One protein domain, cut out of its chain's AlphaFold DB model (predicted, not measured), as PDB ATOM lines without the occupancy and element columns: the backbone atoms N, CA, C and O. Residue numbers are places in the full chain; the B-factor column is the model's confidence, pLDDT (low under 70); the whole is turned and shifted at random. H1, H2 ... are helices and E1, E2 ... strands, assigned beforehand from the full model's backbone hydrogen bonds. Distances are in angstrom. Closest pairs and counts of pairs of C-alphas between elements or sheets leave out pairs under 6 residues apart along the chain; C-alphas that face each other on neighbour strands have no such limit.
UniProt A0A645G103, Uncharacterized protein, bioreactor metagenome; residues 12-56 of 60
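Overview. This is residues 12 to 56 of the 60 residues of an uncharacterized protein of bioreactor metagenome (UniProt A0A645G103). Two strand hairpins, E1 with E2 and E3 with E4, lie one over the other with their strands crossed, only partly face to face and meeting between E2 and E4. The short helix H1 sits at one end of the first hairpin, and residues 35 to 40 lead from it across to the second. The printed part has 45 residues, with one named helix and four named strands in the order E1, E2, H1, E3, E4; each hairpin is a separate two-stranded antiparallel sheet, and the class is mostly strand. The whole is compact, with a radius of gyration of the C-alphas of 9.9 A, and the C-alphas span 28 by 22 by 14 A.

Arrangement. Begin with the hairpin of E3, residues 41 to 46, and E4, residues 49 to 55, antiparallel neighbours with 163 degrees between their directions. Look for N 42 and O 54, 2.8 A apart, and N 46 and O 49, 2.9 A apart, both within hydrogen-bond range. Go next to the hairpin of E1, residues 12 to 16, and E2, residues 22 to 27, antiparallel at 153 degrees, where N 15 and O 23 are within hydrogen-bond range at 2.8 A. Between the two hairpins, E2 and E4 have 5 pairs of C-alphas within 8 A, the closest being those of Phe 25 and Phe 50, 6.0 A apart. E2 and E3 are apart, as are E1 and E4, while E1 and E3 are only just apart, their closest C-alphas 8.3 A from each other. H1, residues 29 to 34, comes nearest to E1 at the C-alphas of Tyr 32 and Ile 13, 7.0 A apart. H1 and E4 are only just apart, at 8.5 A. In H1 every O i to N i+4 pair is within hydrogen-bond range.

Along the chain. Find C-alpha 41 at (14.940, -29.668, -44.504); from there E3 runs 16.6 A to C-alpha 46. E4 starts at C-alpha 49 and runs 18.5 A to C-alpha 55 at (12.589, -31.797, -47.168). Return to C-alpha 12 at (27.434, -41.150, -41.537), where E1 begins and runs 13.4 A to C-alpha 16. E2 measures 15.5 A from C-alpha 22 to C-alpha 27, and H1 measures 8.8 A from C-alpha 29 to C-alpha 34.

Size, cuts and confidence. The two C-alphas farthest apart are those of Asp 19 and Val 30, at 27.9 A. The printed part has no cut. The links E1 to E2, E2 to H1 and E3 to E4 are tight, and H1 to E3 is short; no link is long. The mean pLDDT of the printed part is 94.1, and no printed residue is under 70.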
ATOM      1  N   TYR A  12      27.593 -42.372 -42.312       96.06
ATOM      2  CA  TYR A  12      27.434 -41.150 -41.537       96.06
ATOM      3  C   TYR A  12      27.016 -40.016 -42.453       96.06
ATOM      4  O   TYR A  12      27.484 -39.946 -43.588       96.06
ATOM      5  N   ILE A  13      26.162 -39.134 -41.954       95.50
ATOM      6  CA  ILE A  13      25.785 -37.907 -42.647       95.50
ATOM      7  C   ILE A  13      25.950 -36.714 -41.711       95.50
ATOM      8  O   ILE A  13      25.657 -36.812 -40.515       95.50
ATOM      9  N   THR A  14      26.403 -35.596 -42.271       95.81
ATOM     10  CA  THR A  14      26.590 -34.339 -41.548       95.81
ATOM     11  C   THR A  14      25.560 -33.329 -42.014       95.81
ATOM     12  O   THR A  14      25.479 -33.005 -43.197       95.81
ATOM     13  N   PHE A  15      24.796 -32.802 -41.065       95.25
ATOM     14  CA  PHE A  15      23.880 -31.696 -41.280       95.25
ATOM     15  C   PHE A  15      24.503 -30.416 -40.754       95.25
ATOM     16  O   PHE A  15      25.044 -30.392 -39.649       95.25
ATOM     17  N   GLN A  16      24.380 -29.347 -41.530       95.75
ATOM     18  CA  GLN A  16      24.662 -28.003 -41.058       95.75
ATOM     19  C   GLN A  16      23.347 -27.346 -40.633       95.75
ATOM     20  O   GLN A  16      22.395 -27.294 -41.413       95.75
ATOM     21  N   LEU A  17      23.296 -26.865 -39.397       93.06
ATOM     22  CA  LEU A  17      22.173 -26.100 -38.871       93.06
ATOM     23  C   LEU A  17      22.245 -24.634 -39.318       93.06
ATOM     24  O   LEU A  17      23.259 -24.160 -39.834       93.06
ATOM     25  N   GLU A  18      21.153 -23.900 -39.108       93.06
ATOM     26  CA  GLU A  18      21.032 -22.491 -39.513       93.06
ATOM     27  C   GLU A  18      22.054 -21.573 -38.823       93.06
ATOM     28  O   GLU A  18      22.479 -20.573 -39.401       93.06
ATOM     29  N   ASP A  19      22.480 -21.913 -37.607       95.31
ATOM     30  CA  ASP A  19      23.501 -21.186 -36.846       95.31
ATOM     31  C   ASP A  19      24.944 -21.578 -37.218       95.31
ATOM     32  O   ASP A  19      25.901 -20.996 -36.701       95.31
ATOM     33  N   GLY A  20      25.110 -22.525 -38.148       94.69
ATOM     34  CA  GLY A  20      26.400 -23.043 -38.591       94.69
ATOM     35  C   GLY A  20      26.942 -24.203 -37.754       94.69
ATOM     36  O   GLY A  20      28.031 -24.691 -38.066       94.69
ATOM     37  N   GLU A  21      26.222 -24.671 -36.729       95.31
ATOM     38  CA  GLU A  21      26.582 -25.898 -36.015       95.31
ATOM     39  C   GLU A  21      26.496 -27.113 -36.951       95.31
ATOM     40  O   GLU A  21      25.629 -27.195 -37.825       95.31
ATOM     41  N   GLN A  22      27.414 -28.066 -36.776       95.81
ATOM     42  CA  GLN A  22      27.418 -29.323 -37.519       95.81
ATOM     43  C   GLN A  22      26.991 -30.474 -36.614       95.81
ATOM     44  O   GLN A  22      27.586 -30.698 -35.560       95.81
ATOM     45  N   LEU A  23      25.998 -31.236 -37.066       95.06
ATOM     46  CA  LEU A  23      25.554 -32.462 -36.420       95.06
ATOM     47  C   LEU A  23      25.828 -33.656 -37.330       95.06
ATOM     48  O   LEU A  23      25.315 -33.722 -38.445       95.06
ATOM     49  N   GLU A  24      26.607 -34.612 -36.834       96.81
ATOM     50  CA  GLU A  24      26.882 -35.872 -37.524       96.81
ATOM     51  C   GLU A  24      26.067 -37.008 -36.899       96.81
ATOM     52  O   GLU A  24      26.015 -37.156 -35.674       96.81
ATOM     53  N   PHE A  25      25.452 -37.838 -37.740       97.06
ATOM     54  CA  PHE A  25      24.688 -39.001 -37.300       97.06
ATOM     55  C   PHE A  25      25.098 -40.258 -38.054       97.06
ATOM     56  O   PHE A  25      25.252 -40.233 -39.274       97.06
ATOM     57  N   SER A  26      25.198 -41.379 -37.334       96.44
ATOM     58  CA  SER A  26      25.232 -42.697 -37.967       96.44
ATOM     59  C   SER A  26      23.855 -43.017 -38.542       96.44
ATOM     60  O   SER A  26      22.860 -42.940 -37.815       96.44
ATOM     61  N   VAL A  27      23.812 -43.429 -39.801       95.25
ATOM     62  CA  VAL A  27      22.580 -43.765 -40.521       95.25
ATOM     63  C   VAL A  27      22.676 -45.156 -41.139       95.25
ATOM     64  O   VAL A  27      23.746 -45.767 -41.220       95.25
ATOM     65  N   THR A  28      21.538 -45.692 -41.554       94.44
ATOM     66  CA  THR A  28      21.492 -46.890 -42.390       94.44
ATOM     67  C   THR A  28      21.956 -46.571 -43.812       94.44
ATOM     68  O   THR A  28      21.927 -45.423 -44.249       94.44
ATOM     69  N   ALA A  29      22.359 -47.602 -44.562       94.44
ATOM     70  CA  ALA A  29      22.701 -47.441 -45.977       94.44
ATOM     71  C   ALA A  29      21.537 -46.850 -46.795       94.44
ATOM     72  O   ALA A  29      21.766 -46.035 -47.676       94.44
ATOM     73  N   VAL A  30      20.294 -47.227 -46.465       94.44
ATOM     74  CA  VAL A  30      19.088 -46.739 -47.152       94.44
ATOM     75  C   VAL A  30      18.870 -45.253 -46.882       94.44
ATOM     76  O   VAL A  30      18.734 -44.483 -47.821       94.44
ATOM     77  N   GLU A  31      18.918 -44.826 -45.617       94.12
ATOM     78  CA  GLU A  31      18.807 -43.402 -45.264       94.12
ATOM     79  C   GLU A  31      19.928 -42.574 -45.907       94.12
ATOM     80  O   GLU A  31      19.688 -41.465 -46.373       94.12
ATOM     81  N   TYR A  32      21.146 -43.120 -45.970       93.94
ATOM     82  CA  TYR A  32      22.269 -42.466 -46.638       93.94
ATOM     83  C   TYR A  32      22.022 -42.263 -48.142       93.94
ATOM     84  O   TYR A  32      22.428 -41.246 -48.693       93.94
ATOM     85  N   GLU A  33      21.368 -43.213 -48.812       92.69
ATOM     86  CA  GLU A  33      21.011 -43.108 -50.232       92.69
ATOM     87  C   GLU A  33      19.806 -42.181 -50.484       92.69
ATOM     88  O   GLU A  33      19.721 -41.559 -51.543       92.69
ATOM     89  N   GLU A  34      18.872 -42.082 -49.533       92.06
ATOM     90  CA  GLU A  34      17.679 -41.227 -49.634       92.06
ATOM     91  C   GLU A  34      17.989 -39.739 -49.417       92.06
ATOM     92  O   GLU A  34      17.353 -38.874 -50.027       92.06
ATOM     93  N   LEU A  35      18.966 -39.437 -48.562       92.50
ATOM     94  CA  LEU A  35      19.394 -38.076 -48.255       92.50
ATOM     95  C   LEU A  35      20.338 -37.559 -49.344       92.50
ATOM     96  O   LEU A  35      21.352 -38.183 -49.650       92.50
ATOM     97  N   GLN A  36      20.037 -36.389 -49.912       88.69
ATOM     98  CA  GLN A  36      20.899 -35.766 -50.920       88.69
ATOM     99  C   GLN A  36      21.566 -34.512 -50.362       88.69
ATOM    100  O   GLN A  36      20.938 -33.690 -49.691       88.69
ATOM    101  N   GLU A  37      22.848 -34.348 -50.680       89.25
ATOM    102  CA  GLU A  37      23.606 -33.157 -50.312       89.25
ATOM    103  C   GLU A  37      22.956 -31.889 -50.891       89.25
ATOM    104  O   GLU A  37      22.476 -31.869 -52.026       89.25
ATOM    105  N   GLY A  38      22.934 -30.818 -50.094       87.56
ATOM    106  CA  GLY A  38      22.363 -29.529 -50.486       87.56
ATOM    107  C   GLY A  38      20.842 -29.418 -50.338       87.56
ATOM    108  O   GLY A  38      20.298 -28.341 -50.577       87.56
ATOM    109  N   GLN A  39      20.142 -30.476 -49.913       89.88
ATOM    110  CA  GLN A  39      18.729 -30.375 -49.553       89.88
ATOM    111  C   GLN A  39      18.546 -29.580 -48.257       89.88
ATOM    112  O   GLN A  39      19.208 -29.838 -47.251       89.88
ATOM    113  N   LEU A  40      17.597 -28.642 -48.268       92.94
ATOM    114  CA  LEU A  40      17.148 -27.948 -47.066       92.94
ATOM    115  C   LEU A  40      15.915 -28.648 -46.495       92.94
ATOM    116  O   LEU A  40      14.996 -29.045 -47.215       92.94
ATOM    117  N   GLY A  41      15.907 -28.818 -45.180       93.81
ATOM    118  CA  GLY A  41      14.940 -29.668 -44.504       93.81
ATOM    119  C   GLY A  41      14.913 -29.455 -43.005       93.81
ATOM    120  O   GLY A  41      15.727 -28.730 -42.434       93.81
ATOM    121  N   LYS A  42      13.968 -30.130 -42.362       95.25
ATOM    122  CA  LYS A  42      13.905 -30.254 -40.910       95.25
ATOM    123  C   LYS A  42      14.426 -31.617 -40.503       95.25
ATOM    124  O   LYS A  42      13.873 -32.642 -40.896       95.25
ATOM    125  N   ILE A  43      15.459 -31.623 -39.673       95.31
ATOM    126  CA  ILE A  43      15.975 -32.839 -39.056       95.31
ATOM    127  C   ILE A  43      15.240 -33.139 -37.747       95.31
ATOM    128  O   ILE A  43      15.033 -32.258 -36.915       95.31
ATOM    129  N   SER A  44      14.867 -34.402 -37.552       96.25
ATOM    130  CA  SER A  44      14.365 -34.935 -36.286       96.25
ATOM    131  C   SER A  44      15.400 -35.883 -35.693       96.25
ATOM    132  O   SER A  44      15.853 -36.813 -36.360       96.25
ATOM    133  N   TYR A  45      15.765 -35.673 -34.430       95.62
ATOM    134  CA  TYR A  45      16.745 -36.506 -33.735       95.62
ATOM    135  C   TYR A  45      16.440 -36.603 -32.235       95.62
ATOM    136  O   TYR A  45      15.740 -35.766 -31.664       95.62
ATOM    137  N   GLN A  46      16.964 -37.643 -31.586       96.88
ATOM    138  CA  GLN A  46      16.889 -37.838 -30.138       96.88
ATOM    139  C   GLN A  46      18.278 -38.176 -29.594       96.88
ATOM    140  O   GLN A  46      18.793 -39.273 -29.809       96.88
ATOM    141  N   GLY A  47      18.890 -37.237 -28.869       93.31
ATOM    142  CA  GLY A  47      20.290 -37.371 -28.465       93.31
ATOM    143  C   GLY A  47      21.191 -37.439 -29.699       93.31
ATOM    144  O   GLY A  47      21.157 -36.538 -30.525       93.31
ATOM    145  N   ASN A  48      21.947 -38.526 -29.854       90.44
ATOM    146  CA  ASN A  48      22.791 -38.787 -31.026       90.44
ATOM    147  C   ASN A  48      22.123 -39.697 -32.076       90.44
ATOM    148  O   ASN A  48      22.807 -40.231 -32.946       90.44
ATOM    149  N   ARG A  49      20.809 -39.937 -31.972       93.88
ATOM    150  CA  ARG A  49      20.070 -40.795 -32.900       93.88
ATOM    151  C   ARG A  49      19.298 -39.964 -33.917       93.88
ATOM    152  O   ARG A  49      18.387 -39.232 -33.534       93.88
ATOM    153  N   PHE A  50      19.591 -40.174 -35.198       96.19
ATOM    154  CA  PHE A  50      18.763 -39.701 -36.304       96.19
ATOM    155  C   PHE A  50      17.390 -40.393 -36.288       96.19
ATOM    156  O   PHE A  50      17.302 -41.609 -36.094       96.19
ATOM    157  N   LEU A  51      16.319 -39.612 -36.442       96.50
ATOM    158  CA  LEU A  51      14.941 -40.108 -36.533       96.50
ATOM    159  C   LEU A  51      14.295 -39.817 -37.891       96.50
ATOM    160  O   LEU A  51      13.313 -40.474 -38.229       96.50
ATOM    161  N   GLY A  52      14.803 -38.841 -38.645       95.25
ATOM    162  CA  GLY A  52      14.304 -38.527 -39.978       95.25
ATOM    163  C   GLY A  52      14.674 -37.125 -40.450       95.25
ATOM    164  O   GLY A  52      15.111 -36.276 -39.669       95.25
ATOM    165  N   PHE A  53      14.457 -36.888 -41.740       95.50
ATOM    166  CA  PHE A  53      14.645 -35.600 -42.394       95.50
ATOM    167  C   PHE A  53      13.446 -35.318 -43.300       95.50
ATOM    168  O   PHE A  53      13.076 -36.148 -44.128       95.50
ATOM    169  N   GLU A  54      12.829 -34.156 -43.130       95.19
ATOM    170  CA  GLU A  54      11.714 -33.697 -43.953       95.19
ATOM    171  C   GLU A  54      12.199 -32.572 -44.866       95.19
ATOM    172  O   GLU A  54      12.555 -31.495 -44.386       95.19
ATOM    173  N   ILE A  55      12.210 -32.811 -46.178       92.94
ATOM    174  CA  ILE A  55      12.589 -31.797 -47.168       92.94
ATOM    175  C   ILE A  55      11.547 -30.676 -47.155       92.94
ATOM    176  O   ILE A  55      10.349 -30.926 -47.314       92.94
ATOM    177  N   ILE A  56      12.001 -29.429 -47.027       89.25
ATOM    178  CA  ILE A  56      11.133 -28.268 -47.226       89.25
ATOM    179  C   ILE A  56      11.149 -27.974 -48.723       89.25
ATOM    180  O   ILE A  56      12.087 -27.371 -49.234       89.25
TER     181      ILE A  56